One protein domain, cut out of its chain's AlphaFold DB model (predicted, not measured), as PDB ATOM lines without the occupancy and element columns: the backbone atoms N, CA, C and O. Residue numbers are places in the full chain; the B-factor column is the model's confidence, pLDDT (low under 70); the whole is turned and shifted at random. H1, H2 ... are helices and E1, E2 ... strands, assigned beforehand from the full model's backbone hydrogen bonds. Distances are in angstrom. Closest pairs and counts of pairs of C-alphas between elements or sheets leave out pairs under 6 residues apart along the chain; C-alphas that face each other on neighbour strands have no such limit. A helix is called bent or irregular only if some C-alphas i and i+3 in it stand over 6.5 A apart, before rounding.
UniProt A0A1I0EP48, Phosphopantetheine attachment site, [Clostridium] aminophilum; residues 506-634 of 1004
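What this domain is: This is residues 506 to 634 of the 1004 residues of the protein "Phosphopantetheine attachment site" of [Clostridium] aminophilum (UniProt A0A1I0EP48). A parallel sheet of four strands is the slab in the middle, with H4 and H5 over one face, H6 over the other, and the helical hairpin of H2 and H3 beyond the end of E2, extending the longest axis. These are three layers, helices on both faces of a sheet; H1 is near H6 and only grazes the sheet. The 129 printed residues have six named helices and four named strands, in the order E1 H1 E2 H2 H3 H4 E3 H5 E4 H6; the sheet's order is E2 E1 E3 E4 and the class is mixed, helices and strands. The whole is compact, with a radius of gyration of the C-alphas of 14.8 A and spans of 43 by 30 by 23 A.

How they stand to each other: Start at E1, residues 507 to 513, an inner strand. H1, residues 520 to 533, leads to the edge strand E2, residues 540 to 543, parallel to E1 at 14 degrees; look for N 542 and O 511, 2.8 A apart. E1, H1 and E2 are a strand-helix-strand unit, two parallel neighbour strands with a helix between, its crossover right-handed. H2, residues 545 to 554, only grazes the sheet and touches residues 521 to 525 of H1, closest at the C-alphas of Phe 547 and Ile 521, 6.7 A. H3, residues 560 to 568, is not on the sheet; it makes a hairpin with H2, opposite ways at a shallow tilt of 14 degrees, closest at the C-alphas of Val 546 and Arg 567, 5.5 A. H4, residues 575 to 586, runs along the strands at a height over the sheet of 9.2 A. E3, residues 591 to 596, is parallel to E1 at 20 degrees, with N 510 and O 593 at 2.8 A. H5, residues 601 to 606, is on the same face as H4, over E4, residues 612 to 616; E3, H5 and E4 are another such right-handed unit. E4 is parallel to E3, with N 594 and O 613 at 2.8 A. H6, residues 620 to 632, is on the opposite face, over E3 and E4, at a height of 9.9 A. In H1, H2, H3, H4 and H6 each O i to N i+4 pair is within hydrogen-bond range; in H5 0 of 2 are, beside 2 of 3 O i to N i+3 pairs.

Where its parts are: Find C-alpha 507 at (151.618, 112.427, 115.792), where E1 begins its 19.2 A. H1 spans 20.0 A, H4 16.9 A and E3 16.1 A. H5 is only just irregular, with C-alphas 602 and 605 at 6.55 A. H6 runs 18.2 A to C-alpha 632 at (145.950, 102.988, 118.602).

The domain as a whole: The C-alphas of Glu 561 and Asp 610 are the two farthest apart, at 44.3 A. The printed part has no cut, and no link is long. The mean pLDDT of the printed part is 75.0; among the residues under 70 are 514 to 519 and 570 to 579.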
ATOM      1  N   LYS A 506     152.289 110.642 111.550       62.47
ATOM      2  CA  LYS A 506     153.204 111.298 112.497       62.47
ATOM      3  C   LYS A 506     152.390 112.151 113.477       62.47
ATOM      4  O   LYS A 506     151.994 113.266 113.140       62.47
ATOM      5  N   CYS A 507     152.161 111.642 114.688       72.00
ATOM      6  CA  CYS A 507     151.618 112.427 115.792       72.00
ATOM      7  C   CYS A 507     152.765 113.160 116.501       72.00
ATOM      8  O   CYS A 507     153.775 112.558 116.868       72.00
ATOM      9  N   LYS A 508     152.646 114.476 116.681       76.12
ATOM     10  CA  LYS A 508     153.607 115.256 117.469       76.12
ATOM     11  C   LYS A 508     153.083 115.422 118.885       76.12
ATOM     12  O   LYS A 508     152.040 116.031 119.098       76.12
ATOM     13  N   VAL A 509     153.852 114.943 119.858       76.12
ATOM     14  CA  VAL A 509     153.513 115.108 121.275       76.12
ATOM     15  C   VAL A 509     154.120 116.370 121.829       76.12
ATOM     16  O   VAL A 509     155.323 116.613 121.664       76.12
ATOM     17  N   ILE A 510     153.302 117.132 122.536       74.88
ATOM     18  CA  ILE A 510     153.708 118.309 123.281       74.88
ATOM     19  C   ILE A 510     153.282 118.101 124.729       74.88
ATOM     20  O   ILE A 510     152.114 117.869 125.028       74.88
ATOM     21  N   PHE A 511     154.252 118.176 125.635       77.94
ATOM     22  CA  PHE A 511     153.973 118.133 127.069       77.94
ATOM     23  C   PHE A 511     153.812 119.559 127.571       77.94
ATOM     24  O   PHE A 511     154.639 120.413 127.248       77.94
ATOM     25  N   VAL A 512     152.768 119.791 128.357       71.81
ATOM     26  CA  VAL A 512     152.361 121.102 128.848       71.81
ATOM     27  C   VAL A 512     152.354 121.054 130.363       71.81
ATOM     28  O   VAL A 512     151.523 120.384 130.970       71.81
ATOM     29  N   VAL A 513     153.296 121.753 130.991       70.62
ATOM     30  CA  VAL A 513     153.386 121.774 132.456       70.62
ATOM     31  C   VAL A 513     153.373 123.210 132.957       70.62
ATOM     32  O   VAL A 513     154.280 123.987 132.659       70.62
ATOM     33  N   LYS A 514     152.353 123.543 133.754       66.94
ATOM     34  CA  LYS A 514     152.259 124.779 134.544       66.94
ATOM     35  C   LYS A 514     152.448 124.436 136.016       66.94
ATOM     36  O   LYS A 514     151.711 123.617 136.564       66.94
ATOM     37  N   THR A 515     153.412 125.053 136.672       63.69
ATOM     38  CA  THR A 515     153.652 124.940 138.111       63.69
ATOM     39  C   THR A 515     152.867 126.044 138.807       63.69
ATOM     40  O   THR A 515     153.163 127.221 138.636       63.69
ATOM     41  N   CYS A 516     151.828 125.666 139.552       58.12
ATOM     42  CA  CYS A 516     150.974 126.607 140.285       58.12
ATOM     43  C   CYS A 516     151.358 126.696 141.771       58.12
ATOM     44  O   CYS A 516     151.088 127.706 142.417       58.12
ATOM     45  N   ALA A 517     151.994 125.648 142.300       63.56
ATOM     46  CA  ALA A 517     152.501 125.557 143.659       63.56
ATOM     47  C   ALA A 517     153.690 124.587 143.723       63.56
ATOM     48  O   ALA A 517     153.796 123.645 142.935       63.56
ATOM     49  N   ASP A 518     154.560 124.793 144.710       62.34
ATOM     50  CA  ASP A 518     155.752 123.969 144.931       62.34
ATOM     51  C   ASP A 518     155.441 122.502 145.264       62.34
ATOM     52  O   ASP A 518     156.237 121.615 144.959       62.34
ATOM     53  N   SER A 519     154.273 122.237 145.857       64.94
ATOM     54  CA  SER A 519     153.795 120.887 146.179       64.94
ATOM     55  C   SER A 519     153.555 120.010 144.946       64.94
ATOM     56  O   SER A 519     153.554 118.787 145.067       64.94
ATOM     57  N   ASP A 520     153.386 120.604 143.760       71.44
ATOM     58  CA  ASP A 520     153.016 119.871 142.541       71.44
ATOM     59  C   ASP A 520     154.217 119.427 141.704       71.44
ATOM     60  O   ASP A 520     154.069 118.574 140.825       71.44
ATOM     61  N   ILE A 521     155.401 120.005 141.941       76.88
ATOM     62  CA  ILE A 521     156.593 119.774 141.109       76.88
ATOM     63  C   ILE A 521     156.966 118.290 141.125       76.88
ATOM     64  O   ILE A 521     157.150 117.697 140.062       76.88
ATOM     65  N   GLN A 522     157.013 117.675 142.311       77.94
ATOM     66  CA  GLN A 522     157.386 116.266 142.447       77.94
ATOM     67  C   GLN A 522     156.376 115.343 141.760       77.94
ATOM     68  O   GLN A 522     156.762 114.499 140.960       77.94
ATOM     69  N   ARG A 523     155.073 115.561 141.982       77.62
ATOM     70  CA  ARG A 523     154.007 114.784 141.330       77.62
ATOM     71  C   ARG A 523     154.126 114.841 139.803       77.62
ATOM     72  O   ARG A 523     154.012 113.817 139.134       77.62
ATOM     73  N   LYS A 524     154.370 116.029 139.245       78.94
ATOM     74  CA  LYS A 524     154.523 116.239 137.797       78.94
ATOM     75  C   LYS A 524     155.790 115.579 137.252       78.94
ATOM     76  O   LYS A 524     155.742 114.994 136.174       78.94
ATOM     77  N   LEU A 525     156.893 115.624 138.003       80.25
ATOM     78  CA  LEU A 525     158.122 114.899 137.671       80.25
ATOM     79  C   LEU A 525     157.894 113.386 137.656       80.25
ATOM     80  O   LEU A 525     158.359 112.719 136.736       80.25
ATOM     81  N   ASP A 526     157.144 112.848 138.616       79.06
ATOM     82  CA  ASP A 526     156.847 111.417 138.677       79.06
ATOM     83  C   ASP A 526     156.002 110.968 137.474       79.06
ATOM     84  O   ASP A 526     156.294 109.939 136.862       79.06
ATOM     85  N   ILE A 527     154.988 111.750 137.078       77.31
ATOM     86  CA  ILE A 527     154.187 111.473 135.870       77.31
ATOM     87  C   ILE A 527     155.058 111.602 134.612       77.31
ATOM     88  O   ILE A 527     155.014 110.729 133.750       77.31
ATOM     89  N   TYR A 528     155.889 112.644 134.518       81.31
ATOM     90  CA  TYR A 528     156.807 112.841 133.393       81.31
ATOM     91  C   TYR A 528     157.769 111.658 133.229       81.31
ATOM     92  O   TYR A 528     157.892 111.113 132.132       81.31
ATOM     93  N   LYS A 529     158.390 111.204 134.324       80.81
ATOM     94  CA  LYS A 529     159.261 110.021 134.345       80.81
ATOM     95  C   LYS A 529     158.513 108.761 133.920       80.81
ATOM     96  O   LYS A 529     159.036 108.011 133.104       80.81
ATOM     97  N   LYS A 530     157.281 108.556 134.403       78.44
ATOM     98  CA  LYS A 530     156.435 107.429 133.977       78.44
ATOM     99  C   LYS A 530     156.172 107.462 132.473       78.44
ATOM    100  O   LYS A 530     156.394 106.458 131.815       78.44
ATOM    101  N   LEU A 531     155.772 108.601 131.909       80.69
ATOM    102  CA  LEU A 531     155.529 108.717 130.465       80.69
ATOM    103  C   LEU A 531     156.789 108.419 129.639       80.69
ATOM    104  O   LEU A 531     156.714 107.691 128.650       80.69
ATOM    105  N   LEU A 532     157.953 108.911 130.075       83.88
ATOM    106  CA  LEU A 532     159.229 108.582 129.438       83.88
ATOM    107  C   LEU A 532     159.561 107.088 129.535       83.88
ATOM    108  O   LEU A 532     159.990 106.507 128.537       83.88
ATOM    109  N   ALA A 533     159.334 106.469 130.697       81.69
ATOM    110  CA  ALA A 533     159.533 105.035 130.903       81.69
ATOM    111  C   ALA A 533     158.621 104.198 129.992       81.69
ATOM    112  O   ALA A 533     159.072 103.195 129.448       81.69
ATOM    113  N   MET A 534     157.394 104.664 129.727       79.81
ATOM    114  CA  MET A 534     156.455 104.083 128.752       79.81
ATOM    115  C   MET A 534     156.857 104.323 127.285       79.81
ATOM    116  O   MET A 534     156.158 103.891 126.371       79.81
ATOM    117  N   GLY A 535     157.966 105.022 127.022       82.19
ATOM    118  CA  GLY A 535     158.422 105.362 125.674       82.19
ATOM    119  C   GLY A 535     157.696 106.553 125.040       82.19
ATOM    120  O   GLY A 535     157.986 106.900 123.891       82.19
ATOM    121  N   ILE A 536     156.798 107.222 125.772       81.56
ATOM    122  CA  ILE A 536     156.101 108.425 125.311       81.56
ATOM    123  C   ILE A 536     157.072 109.598 125.428       81.56
ATOM    124  O   ILE A 536     157.241 110.217 126.481       81.56
ATOM    125  N   LYS A 537     157.751 109.894 124.319       77.75
ATOM    126  CA  LYS A 537     158.716 110.991 124.234       77.75
ATOM    127  C   LYS A 537     158.032 112.261 123.754       77.75
ATOM    128  O   LYS A 537     157.321 112.272 122.751       77.75
ATOM    129  N   SER A 538     158.307 113.359 124.445       73.19
ATOM    130  CA  SER A 538     157.869 114.673 124.003       73.19
ATOM    131  C   SER A 538     158.707 115.137 122.811       73.19
ATOM    132  O   SER A 538     159.932 115.219 122.902       73.19
ATOM    133  N   SER A 539     158.053 115.495 121.706       71.25
ATOM    134  CA  SER A 539     158.719 116.180 120.590       71.25
ATOM    135  C   SER A 539     158.989 117.654 120.913       71.25
ATOM    136  O   SER A 539     159.760 118.330 120.232       71.25
ATOM    137  N   THR A 540     158.312 118.194 121.929       67.56
ATOM    138  CA  THR A 540     158.483 119.556 122.433       67.56
ATOM    139  C   THR A 540     157.961 119.630 123.865       67.56
ATOM    140  O   THR A 540     156.759 119.515 124.099       67.56
ATOM    141  N   LEU A 541     158.856 119.875 124.818       71.12
ATOM    142  CA  LEU A 541     158.495 120.107 126.213       71.12
ATOM    143  C   LEU A 541     158.202 121.603 126.406       71.12
ATOM    144  O   LEU A 541     159.111 122.426 126.306       71.12
ATOM    145  N   LEU A 542     156.936 121.956 126.637       72.38
ATOM    146  CA  LEU A 542     156.493 123.327 126.885       72.38
ATOM    147  C   LEU A 542     156.132 123.478 128.359       72.38
ATOM    148  O   LEU A 542     155.058 123.101 128.818       72.38
ATOM    149  N   VAL A 543     157.096 123.991 129.110       70.62
ATOM    150  CA  VAL A 543     157.059 124.030 130.569       70.62
ATOM    151  C   VAL A 543     157.514 125.394 131.054       70.62
ATOM    152  O   VAL A 543     158.285 126.075 130.370       70.62
ATOM    153  N   ASP A 544     157.050 125.812 132.228       71.44
ATOM    154  CA  ASP A 544     157.614 126.999 132.866       71.44
ATOM    155  C   ASP A 544     159.098 126.790 133.243       71.44
ATOM    156  O   ASP A 544     159.626 125.670 133.260       71.44
ATOM    157  N   LYS A 545     159.798 127.892 133.538       74.44
ATOM    158  CA  LYS A 545     161.226 127.858 133.892       74.44
ATOM    159  C   LYS A 545     161.515 127.005 135.132       74.44
ATOM    160  O   LYS A 545     162.610 126.453 135.219       74.44
ATOM    161  N   VAL A 546     160.570 126.900 136.066       78.88
ATOM    162  CA  VAL A 546     160.734 126.163 137.323       78.88
ATOM    163  C   VAL A 546     160.706 124.667 137.060       78.88
ATOM    164  O   VAL A 546     161.623 123.971 137.480       78.88
ATOM    165  N   PHE A 547     159.730 124.168 136.304       79.50
ATOM    166  CA  PHE A 547     159.658 122.751 135.962       79.50
ATOM    167  C   PHE A 547     160.812 122.326 135.045       79.50
ATOM    168  O   PHE A 547     161.415 121.277 135.262       79.50
ATOM    169  N   ALA A 548     161.203 123.163 134.075       80.19
ATOM    170  CA  ALA A 548     162.400 122.904 133.265       80.19
ATOM    171  C   ALA A 548     163.673 122.813 134.126       80.19
ATOM    172  O   ALA A 548     164.541 121.981 133.862       80.19
ATOM    173  N   ALA A 549     163.796 123.659 135.152       82.94
ATOM    174  CA  ALA A 549     164.893 123.581 136.109       82.94
ATOM    175  C   ALA A 549     164.774 122.346 137.018       82.94
ATOM    176  O   ALA A 549     165.786 121.712 137.291       82.94
ATOM    177  N   ALA A 550     163.564 121.943 137.411       83.62
ATOM    178  CA  ALA A 550     163.327 120.749 138.221       83.62
ATOM    179  C   ALA A 550     163.743 119.464 137.483       83.62
ATOM    180  O   ALA A 550     164.444 118.631 138.051       83.62
ATOM    181  N   VAL A 551     163.403 119.346 136.192       83.25
ATOM    182  CA  VAL A 551     163.879 118.249 135.330       83.25
ATOM    183  C   VAL A 551     165.409 118.254 135.252       83.25
ATOM    184  O   VAL A 551     166.035 117.225 135.473       83.25
ATOM    185  N   LYS A 552     166.033 119.417 135.012       85.88
ATOM    186  CA  LYS A 552     167.503 119.532 134.968       85.88
ATOM    187  C   LYS A 552     168.171 119.185 136.300       85.88
ATOM    188  O   LYS A 552     169.264 118.633 136.287       85.88
ATOM    189  N   HIS A 553     167.550 119.529 137.425       86.25
ATOM    190  CA  HIS A 553     168.054 119.213 138.760       86.25
ATOM    191  C   HIS A 553     168.006 117.702 139.018       86.25
ATOM    192  O   HIS A 553     169.002 117.130 139.447       86.25
ATOM    193  N   GLU A 554     166.894 117.043 138.681       82.50
ATOM    194  CA  GLU A 554     166.765 115.578 138.742       82.50
ATOM    195  C   GLU A 554     167.766 114.851 137.836       82.50
ATOM    196  O   GLU A 554     168.306 113.813 138.202       82.50
ATOM    197  N   GLU A 555     168.063 115.417 136.666       83.75
ATOM    198  CA  GLU A 555     169.099 114.908 135.762       83.75
ATOM    199  C   GLU A 555     170.534 115.231 136.227       83.75
ATOM    200  O   GLU A 555     171.492 114.893 135.532       83.75
ATOM    201  N   GLY A 556     170.707 115.929 137.356       84.75
ATOM    202  CA  GLY A 556     172.012 116.338 137.883       84.75
ATOM    203  C   GLY A 556     172.722 117.425 137.065       84.75
ATOM    204  O   GLY A 556     173.921 117.639 137.232       84.75
ATOM    205  N   LYS A 557     172.011 118.115 136.165       89.00
ATOM    206  CA  LYS A 557     172.566 119.150 135.271       89.00
ATOM    207  C   LYS A 557     172.679 120.528 135.922       89.00
ATOM    208  O   LYS A 557     173.414 121.362 135.403       89.00
ATOM    209  N   ILE A 558     171.946 120.776 137.007       90.44
ATOM    210  CA  ILE A 558     172.044 122.001 137.816       90.44
ATOM    211  C   ILE A 558     172.067 121.644 139.304       90.44
ATOM    212  O   ILE A 558     171.452 120.661 139.718       90.44
ATOM    213  N   GLY A 559     172.768 122.442 140.110       86.94
ATOM    214  CA  GLY A 559     172.870 122.228 141.558       86.94
ATOM    215  C   GLY A 559     171.621 122.675 142.327       86.94
ATOM    216  O   GLY A 559     170.821 123.476 141.840       86.94
ATOM    217  N   THR A 560     171.467 122.206 143.568       87.69
ATOM    218  CA  THR A 560     170.306 122.521 144.426       87.69
ATOM    219  C   THR A 560     170.127 124.026 144.671       87.69
ATOM    220  O   THR A 560     169.003 124.523 144.698       87.69
ATOM    221  N   GLU A 561     171.224 124.775 144.797       85.75
ATOM    222  CA  GLU A 561     171.202 126.226 145.037       85.75
ATOM    223  C   GLU A 561     170.826 127.037 143.780       85.75
ATOM    224  O   GLU A 561     170.092 128.028 143.856       85.75
ATOM    225  N   GLU A 562     171.252 126.564 142.607       87.06
ATOM    226  CA  GLU A 562     170.868 127.119 141.305       87.06
ATOM    227  C   GLU A 562     169.374 126.884 141.036       87.06
ATOM    228  O   GLU A 562     168.646 127.818 140.690       87.06
ATOM    229  N   PHE A 563     168.883 125.669 141.310       86.12
ATOM    230  CA  PHE A 563     167.458 125.351 141.236       86.12
ATOM    231  C   PHE A 563     166.621 126.231 142.183       86.12
ATOM    232  O   PHE A 563     165.613 126.809 141.767       86.12
ATOM    233  N   ALA A 564     167.065 126.414 143.432       81.50
ATOM    234  CA  ALA A 564     166.386 127.260 144.416       81.50
ATOM    235  C   ALA A 564     166.353 128.752 144.029       81.50
ATOM    236  O   ALA A 564     165.445 129.483 144.434       81.50
ATOM    237  N   THR A 565     167.334 129.224 143.259       84.38
ATOM    238  CA  THR A 565     167.372 130.601 142.743       84.38
ATOM    239  C   THR A 565     166.391 130.783 141.589       84.38
ATOM    240  O   THR A 565     165.535 131.662 141.661       84.38
ATOM    241  N   ILE A 566     166.414 129.884 140.597       81.94
ATOM    242  CA  ILE A 566     165.458 129.900 139.473       81.94
ATOM    243  C   ILE A 566     164.010 129.823 139.980       81.94
ATOM    244  O   ILE A 566     163.127 130.492 139.446       81.94
ATOM    245  N   ARG A 567     163.774 129.049 141.045       76.69
ATOM    246  CA  ARG A 567     162.469 128.923 141.703       76.69
ATOM    247  C   ARG A 567     161.979 130.224 142.351       76.69
ATOM    248  O   ARG A 567     160.785 130.498 142.306       76.69
ATOM    249  N   ARG A 568     162.873 131.039 142.930       78.19
ATOM    250  CA  ARG A 568     162.519 132.324 143.572       78.19
ATOM    251  C   ARG A 568     162.218 133.442 142.572       78.19
ATOM    252  O   ARG A 568     161.436 134.330 142.888       78.19
ATOM    253  N   GLU A 569     162.839 133.404 141.398       77.38
ATOM    254  CA  GLU A 569     162.771 134.474 140.389       77.38
ATOM    255  C   GLU A 569     161.733 134.222 139.281       77.38
ATOM    256  O   GLU A 569     161.651 134.979 138.312       77.38
ATOM    257  N   ALA A 570     160.958 133.143 139.375       68.44
ATOM    258  CA  ALA A 570     160.034 132.752 138.321       68.44
ATOM    259  C   ALA A 570     158.809 133.682 138.219       68.44
ATOM    260  O   ALA A 570     158.049 133.841 139.171       68.44
ATOM    261  N   ASP A 571     158.593 134.248 137.025       64.00
ATOM    262  CA  ASP A 571     157.343 134.901 136.615       64.00
ATOM    263  C   ASP A 571     156.459 133.894 135.860       64.00
ATOM    264  O   ASP A 571     156.831 133.389 134.796       64.00
ATOM    265  N   TYR A 572     155.291 133.598 136.430       58.69
ATOM    266  CA  TYR A 572     154.391 132.533 135.989       58.69
ATOM    267  C   TYR A 572     153.344 132.982 134.945       58.69
ATOM    268  O   TYR A 572     152.691 132.125 134.350       58.69
ATOM    269  N   GLN A 573     153.162 134.289 134.681       56.09
ATOM    270  CA  GLN A 573     152.063 134.785 133.824       56.09
ATOM    271  C   GLN A 573     152.378 134.815 132.313       56.09
ATOM    272  O   GLN A 573     151.501 134.541 131.497       56.09
ATOM    273  N   THR A 574     153.614 135.107 131.901       56.47
ATOM    274  CA  THR A 574     153.964 135.405 130.491       56.47
ATOM    275  C   THR A 574     154.239 134.181 129.592       56.47
ATOM    276  O   THR A 574     154.423 134.327 128.380       56.47
ATOM    277  N   GLY A 575     154.270 132.962 130.142       56.78
ATOM    278  CA  GLY A 575     154.593 131.735 129.392       56.78
ATOM    279  C   GLY A 575     153.453 131.174 128.526       56.78
ATOM    280  O   GLY A 575     153.711 130.577 127.481       56.78
ATOM    281  N   TYR A 576     152.196 131.393 128.926       60.41
ATOM    282  CA  TYR A 576     151.022 130.694 128.382       60.41
ATOM    283  C   TYR A 576     150.550 131.237 127.017       60.41
ATOM    284  O   TYR A 576     150.218 130.474 126.113       60.41
ATOM    285  N   GLU A 577     150.605 132.552 126.787       62.00
ATOM    286  CA  GLU A 577     150.213 133.143 125.492       62.00
ATOM    287  C   GLU A 577     151.187 132.794 124.358       62.00
ATOM    288  O   GLU A 577     150.773 132.488 123.236       62.00
ATOM    289  N   LYS A 578     152.495 132.765 124.651       64.31
ATOM    290  CA  LYS A 578     153.519 132.313 123.690       64.31
ATOM    291  C   LYS A 578     153.322 130.848 123.302       64.31
ATOM    292  O   LYS A 578     153.586 130.464 122.163       64.31
ATOM    293  N   PHE A 579     152.828 130.049 124.238       67.88
ATOM    294  CA  PHE A 579     152.535 128.639 124.062       67.88
ATOM    295  C   PHE A 579     151.339 128.392 123.117       67.88
ATOM    296  O   PHE A 579     151.480 127.607 122.176       67.88
ATOM    297  N   TYR A 580     150.231 129.139 123.255       71.50
ATOM    298  CA  TYR A 580     149.095 129.070 122.312       71.50
ATOM    299  C   TYR A 580     149.528 129.327 120.866       71.50
ATOM    300  O   TYR A 580     149.106 128.628 119.939       71.50
ATOM    301  N   GLN A 581     150.403 130.315 120.659       72.25
ATOM    302  CA  GLN A 581     150.914 130.618 119.323       72.25
ATOM    303  C   GLN A 581     151.805 129.500 118.769       72.25
ATOM    304  O   GLN A 581     151.719 129.176 117.582       72.25
ATOM    305  N   GLN A 582     152.629 128.873 119.613       72.75
ATOM    306  CA  GLN A 582     153.484 127.764 119.193       72.75
ATOM    307  C   GLN A 582     152.682 126.517 118.805       72.75
ATOM    308  O   GLN A 582     152.969 125.949 117.749       72.75
ATOM    309  N   ILE A 583     151.663 126.124 119.581       74.12
ATOM    310  CA  ILE A 583     150.780 124.997 119.224       74.12
ATOM    311  C   ILE A 583     150.129 125.248 117.868       74.12
ATOM    312  O   ILE A 583     150.275 124.431 116.960       74.12
ATOM    313  N   ARG A 584     149.497 126.415 117.684       74.25
ATOM    314  CA  ARG A 584     148.839 126.772 116.417       74.25
ATOM    315  C   ARG A 584     149.796 126.768 115.230       74.25
ATOM    316  O   ARG A 584     149.432 126.324 114.146       74.25
ATOM    317  N   SER A 585     151.036 127.221 115.425       73.75
ATOM    318  CA  SER A 585     152.053 127.172 114.368       73.75
ATOM    319  C   SER A 585     152.438 125.736 113.984       73.75
ATOM    320  O   SER A 585     152.677 125.456 112.809       73.75
ATOM    321  N   LYS A 586     152.455 124.815 114.959       67.38
ATOM    322  CA  LYS A 586     152.822 123.403 114.777       67.38
ATOM    323  C   LYS A 586     151.666 122.530 114.274       67.38
ATOM    324  O   LYS A 586     151.946 121.488 113.674       67.38
ATOM    325  N   ASN A 587     150.419 122.985 114.437       70.44
ATOM    326  CA  ASN A 587     149.182 122.332 113.978       70.44
ATOM    327  C   ASN A 587     148.971 122.410 112.447       70.44
ATOM    328  O   ASN A 587     147.993 121.898 111.914       70.44
ATOM    329  N   ARG A 588     149.876 123.043 111.681       64.88
ATOM    330  CA  ARG A 588     149.779 123.093 110.209       64.88
ATOM    331  C   ARG A 588     150.068 121.717 109.589       64.88
ATOM    332  O   ARG A 588     151.190 121.451 109.167       64.88
ATOM    333  N   GLY A 589     149.049 120.858 109.561       64.62
ATOM    334  CA  GLY A 589     149.051 119.553 108.893       64.62
ATOM    335  C   GLY A 589     149.585 118.376 109.716       64.62
ATOM    336  O   GLY A 589     149.818 117.319 109.143       64.62
ATOM    337  N   ASN A 590     149.798 118.533 111.028       70.44
ATOM    338  CA  ASN A 590     150.204 117.434 111.912       70.44
ATOM    339  C   ASN A 590     149.105 117.157 112.933       70.44
ATOM    340  O   ASN A 590     148.549 118.107 113.478       70.44
ATOM    341  N   LYS A 591     148.890 115.883 113.273       76.56
ATOM    342  CA  LYS A 591     148.133 115.523 114.473       76.56
ATOM    343  C   LYS A 591     148.965 115.882 115.706       76.56
ATOM    344  O   LYS A 591     150.146 115.525 115.771       76.56
ATOM    345  N   LEU A 592     148.387 116.616 116.648       80.50
ATOM    346  CA  LEU A 592     149.042 117.042 117.880       80.50
ATOM    347  C   LEU A 592     148.393 116.375 119.085       80.50
ATOM    348  O   LEU A 592     147.178 116.393 119.239       80.50
ATOM    349  N   LEU A 593     149.236 115.842 119.961       81.62
ATOM    350  CA  LEU A 593     148.837 115.303 121.251       81.62
ATOM    351  C   LEU A 593     149.345 116.239 122.345       81.62
ATOM    352  O   LEU A 593     150.560 116.374 122.525       81.62
ATOM    353  N   LEU A 594     148.430 116.899 123.048       81.50
ATOM    354  CA  LEU A 594     148.747 117.784 124.160       81.50
ATOM    355  C   LEU A 594     148.521 117.038 125.467       81.50
ATOM    356  O   LEU A 594     147.414 116.596 125.756       81.50
ATOM    357  N   ILE A 595     149.578 116.912 126.259       81.25
ATOM    358  CA  ILE A 595     149.487 116.338 127.598       81.25
ATOM    359  C   ILE A 595     149.541 117.476 128.594       81.25
ATOM    360  O   ILE A 595     150.595 118.089 128.771       81.25
ATOM    361  N   ASP A 596     148.408 117.749 129.219       78.81
ATOM    362  CA  ASP A 596     148.275 118.752 130.252       78.81
ATOM    363  C   ASP A 596     148.462 118.106 131.628       78.81
ATOM    364  O   ASP A 596     147.716 117.217 132.041       78.81
ATOM    365  N   PHE A 597     149.505 118.540 132.332       75.06
ATOM    366  CA  PHE A 597     149.804 118.106 133.696       75.06
ATOM    367  C   PHE A 597     149.157 119.021 134.747       75.06
ATOM    368  O   PHE A 597     149.515 118.973 135.928       75.06
ATOM    369  N   THR A 598     148.289 119.934 134.322       67.94
ATOM    370  CA  THR A 598     147.655 120.939 135.165       67.94
ATOM    371  C   THR A 598     146.209 120.555 135.447       67.94
ATOM    372  O   THR A 598     145.539 119.955 134.612       67.94
ATOM    373  N   ASP A 599     145.709 120.934 136.622       61.50
ATOM    374  CA  ASP A 599     144.285 120.788 136.958       61.50
ATOM    375  C   ASP A 599     143.424 121.911 136.322       61.50
ATOM    376  O   ASP A 599     142.229 122.034 136.592       61.50
ATOM    377  N   ASP A 600     144.031 122.771 135.493       59.91
ATOM    378  CA  ASP A 600     143.404 123.934 134.870       59.91
ATOM    379  C   ASP A 600     142.835 123.538 133.503       59.91
ATOM    380  O   ASP A 600     143.561 123.297 132.544       59.91
ATOM    381  N   ARG A 601     141.504 123.509 133.382       62.94
ATOM    382  CA  ARG A 601     140.820 123.156 132.126       62.94
ATOM    383  C   ARG A 601     140.961 124.206 131.015       62.94
ATOM    384  O   ARG A 601     140.267 124.105 130.006       62.94
ATOM    385  N   GLY A 602     141.850 125.194 131.140       64.69
ATOM    386  CA  GLY A 602     142.133 126.188 130.098       64.69
ATOM    387  C   GLY A 602     142.510 125.589 128.734       64.69
ATOM    388  O   GLY A 602     142.197 126.185 127.702       64.69
ATOM    389  N   MET A 603     143.097 124.388 128.708       71.38
ATOM    390  CA  MET A 603     143.450 123.679 127.470       71.38
ATOM    391  C   MET A 603     142.264 123.054 126.729       71.38
ATOM    392  O   MET A 603     142.405 122.726 125.551       71.38
ATOM    393  N   SER A 604     141.081 122.977 127.352       71.00
ATOM    394  CA  SER A 604     139.851 122.468 126.715       71.00
ATOM    395  C   SER A 604     139.462 123.236 125.446       71.00
ATOM    396  O   SER A 604     138.819 122.691 124.557       71.00
ATOM    397  N   VAL A 605     139.919 124.486 125.298       72.75
ATOM    398  CA  VAL A 605     139.707 125.291 124.083       72.75
ATOM    399  C   VAL A 605     140.253 124.592 122.828       72.75
ATOM    400  O   VAL A 605     139.694 124.764 121.746       72.75
ATOM    401  N   PHE A 606     141.308 123.784 122.961       75.62
ATOM    402  CA  PHE A 606     141.891 123.049 121.839       75.62
ATOM    403  C   PHE A 606     141.202 121.714 121.532       75.62
ATOM    404  O   PHE A 606     141.385 121.221 120.426       75.62
ATOM    405  N   GLU A 607     140.385 121.156 122.435       75.81
ATOM    406  CA  GLU A 607     139.670 119.880 122.202       75.81
ATOM    407  C   GLU A 607     138.695 119.952 121.019       75.81
ATOM    408  O   GLU A 607     138.310 118.936 120.452       75.81
ATOM    409  N   SER A 608     138.281 121.167 120.655       72.31
ATOM    410  CA  SER A 608     137.404 121.428 119.512       72.31
ATOM    411  C   SER A 608     138.134 121.594 118.173       72.31
ATOM    412  O   SER A 608     137.476 121.785 117.153       72.31
ATOM    413  N   GLU A 609     139.473 121.561 118.146       79.06
ATOM    414  CA  GLU A 609     140.248 121.642 116.902       79.06
ATOM    415  C   GLU A 609     140.476 120.233 116.320       79.06
ATOM    416  O   GLU A 609     141.081 119.388 116.971       79.06
ATOM    417  N   ASP A 610     140.087 120.001 115.058       70.25
ATOM    418  CA  ASP A 610     140.050 118.679 114.386       70.25
ATOM    419  C   ASP A 610     141.371 117.864 114.366       70.25
ATOM    420  O   ASP A 610     141.376 116.704 113.957       70.25
ATOM    421  N   ASN A 611     142.504 118.445 114.777       77.62
ATOM    422  CA  ASN A 611     143.830 117.810 114.773       77.62
ATOM    423  C   ASN A 611     144.571 117.907 116.117       77.62
ATOM    424  O   ASN A 611     145.773 117.621 116.166       77.62
ATOM    425  N   ILE A 612     143.893 118.329 117.189       81.81
ATOM    426  CA  ILE A 612     144.483 118.422 118.523       81.81
ATOM    427  C   ILE A 612     143.676 117.576 119.500       81.81
ATOM    428  O   ILE A 612     142.524 117.872 119.788       81.81
ATOM    429  N   ASP A 613     144.333 116.579 120.081       80.81
ATOM    430  CA  ASP A 613     143.788 115.819 121.197       80.81
ATOM    431  C   ASP A 613     144.467 116.276 122.497       80.81
ATOM    432  O   ASP A 613     145.699 116.347 122.576       80.81
ATOM    433  N   VAL A 614     143.671 116.606 123.516       82.00
ATOM    434  CA  VAL A 614     144.148 117.085 124.823       82.00
ATOM    435  C   VAL A 614     143.873 116.021 125.883       82.00
ATOM    436  O   VAL A 614     142.761 115.516 125.980       82.00
ATOM    437  N   PHE A 615     144.884 115.687 126.686       80.88
ATOM    438  CA  PHE A 615     144.777 114.725 127.783       80.88
ATOM    439  C   PHE A 615     145.200 115.376 129.091       80.88
ATOM    440  O   PHE A 615     146.324 115.869 129.205       80.88
ATOM    441  N   PHE A 616     144.321 115.329 130.087       77.81
ATOM    442  CA  PHE A 616     144.576 115.867 131.418       77.81
ATOM    443  C   PHE A 616     145.086 114.747 132.315       77.81
ATOM    444  O   PHE A 616     144.303 114.021 132.915       77.81
ATOM    445  N   VAL A 617     146.402 114.567 132.410       72.06
ATOM    446  CA  VAL A 617     146.978 113.426 133.142       72.06
ATOM    447  C   VAL A 617     147.045 113.756 134.631       72.06
ATOM    448  O   VAL A 617     148.112 113.959 135.206       72.06
ATOM    449  N   SER A 618     145.877 113.840 135.261       62.41
ATOM    450  CA  SER A 618     145.728 114.040 136.701       62.41
ATOM    451  C   SER A 618     145.617 112.704 137.449       62.41
ATOM    452  O   SER A 618     146.098 112.601 138.579       62.41
ATOM    453  N   GLU A 619     145.069 111.656 136.817       60.72
ATOM    454  CA  GLU A 619     144.743 110.366 137.446       60.72
ATOM    455  C   GLU A 619     145.007 109.139 136.540       60.72
ATOM    456  O   GLU A 619     145.359 109.249 135.365       60.72
ATOM    457  N   ARG A 620     144.838 107.930 137.102       62.47
ATOM    458  CA  ARG A 620     145.102 106.633 136.438       62.47
ATOM    459  C   ARG A 620     144.213 106.390 135.212       62.47
ATOM    460  O   ARG A 620     144.664 105.741 134.272       62.47
ATOM    461  N   GLU A 621     142.984 106.905 135.208       65.62
ATOM    462  CA  GLU A 621     142.054 106.765 134.078       65.62
ATOM    463  C   GLU A 621     142.526 107.562 132.853       65.62
ATOM    464  O   GLU A 621     142.564 107.035 131.741       65.62
ATOM    465  N   GLU A 622     142.975 108.799 133.064       72.12
ATOM    466  CA  GLU A 622     143.461 109.686 132.001       72.12
ATOM    467  C   GLU A 622     144.786 109.199 131.405       72.12
ATOM    468  O   GLU A 622     144.990 109.251 130.190       72.12
ATOM    469  N   LEU A 623     145.646 108.593 132.230       73.12
ATOM    470  CA  LEU A 623     146.819 107.867 131.741       73.12
ATOM    471  C   LEU A 623     146.422 106.688 130.835       73.12
ATOM    472  O   LEU A 623     147.052 106.464 129.804       73.12
ATOM    473  N   GLY A 624     145.363 105.950 131.183       76.31
ATOM    474  CA  GLY A 624     144.841 104.862 130.354       76.31
ATOM    475  C   GLY A 624     144.298 105.345 129.006       76.31
ATOM    476  O   GLY A 624     144.578 104.729 127.976       76.31
ATOM    477  N   ARG A 625     143.580 106.478 128.989       78.75
ATOM    478  CA  ARG A 625     143.088 107.120 127.754       78.75
ATOM    479  C   ARG A 625     144.232 107.592 126.861       78.75
ATOM    480  O   ARG A 625     144.199 107.349 125.656       78.75
ATOM    481  N   LEU A 626     145.257 108.201 127.452       81.25
ATOM    482  CA  LEU A 626     146.461 108.618 126.740       81.25
ATOM    483  C   LEU A 626     147.177 107.425 126.100       81.25
ATOM    484  O   LEU A 626     147.482 107.461 124.911       81.25
ATOM    485  N   VAL A 627     147.441 106.369 126.880       83.31
ATOM    486  CA  VAL A 627     148.112 105.154 126.387       83.31
ATOM    487  C   VAL A 627     147.300 104.514 125.267       83.31
ATOM    488  O   VAL A 627     147.871 104.135 124.246       83.31
ATOM    489  N   LYS A 628     145.971 104.456 125.420       85.25
ATOM    490  CA  LYS A 628     145.062 103.993 124.370       85.25
ATOM    491  C   LYS A 628     145.252 104.781 123.081       85.25
ATOM    492  O   LYS A 628     145.556 104.188 122.051       85.25
ATOM    493  N   PHE A 629     145.129 106.103 123.143       82.56
ATOM    494  CA  PHE A 629     145.280 106.960 121.971       82.56
ATOM    495  C   PHE A 629     146.667 106.823 121.329       82.56
ATOM    496  O   PHE A 629     146.789 106.687 120.112       82.56
ATOM    497  N   TRP A 630     147.722 106.824 122.142       83.38
ATOM    498  CA  TRP A 630     149.102 106.683 121.683       83.38
ATOM    499  C   TRP A 630     149.321 105.367 120.927       83.38
ATOM    500  O   TRP A 630     149.835 105.350 119.809       83.38
ATOM    501  N   TYR A 631     148.859 104.263 121.508       87.25
ATOM    502  CA  TYR A 631     149.032 102.934 120.939       87.25
ATOM    503  C   TYR A 631     148.170 102.701 119.688       87.25
ATOM    504  O   TYR A 631     148.662 102.178 118.683       87.25
ATOM    505  N   GLU A 632     146.900 103.126 119.718       86.06
ATOM    506  CA  GLU A 632     145.950 102.988 118.602       86.06
ATOM    507  C   GLU A 632     146.299 103.902 117.413       86.06
ATOM    508  O   GLU A 632     145.937 103.598 116.279       86.06
ATOM    509  N   THR A 633     147.076 104.971 117.630       80.12
ATOM    510  CA  THR A 633     147.657 105.804 116.555       80.12
ATOM    511  C   THR A 633     148.986 105.263 116.013       80.12
ATOM    512  O   THR A 633     149.671 105.944 115.251       80.12
ATOM    513  N   GLY A 634     149.373 104.042 116.392       80.25
ATOM    514  CA  GLY A 634     150.512 103.327 115.812       80.25
ATOM    515  C   GLY A 634     151.839 103.490 116.530       80.25
ATOM    516  O   GLY A 634     152.830 102.899 116.104       80.25
TER     517      GLY A 634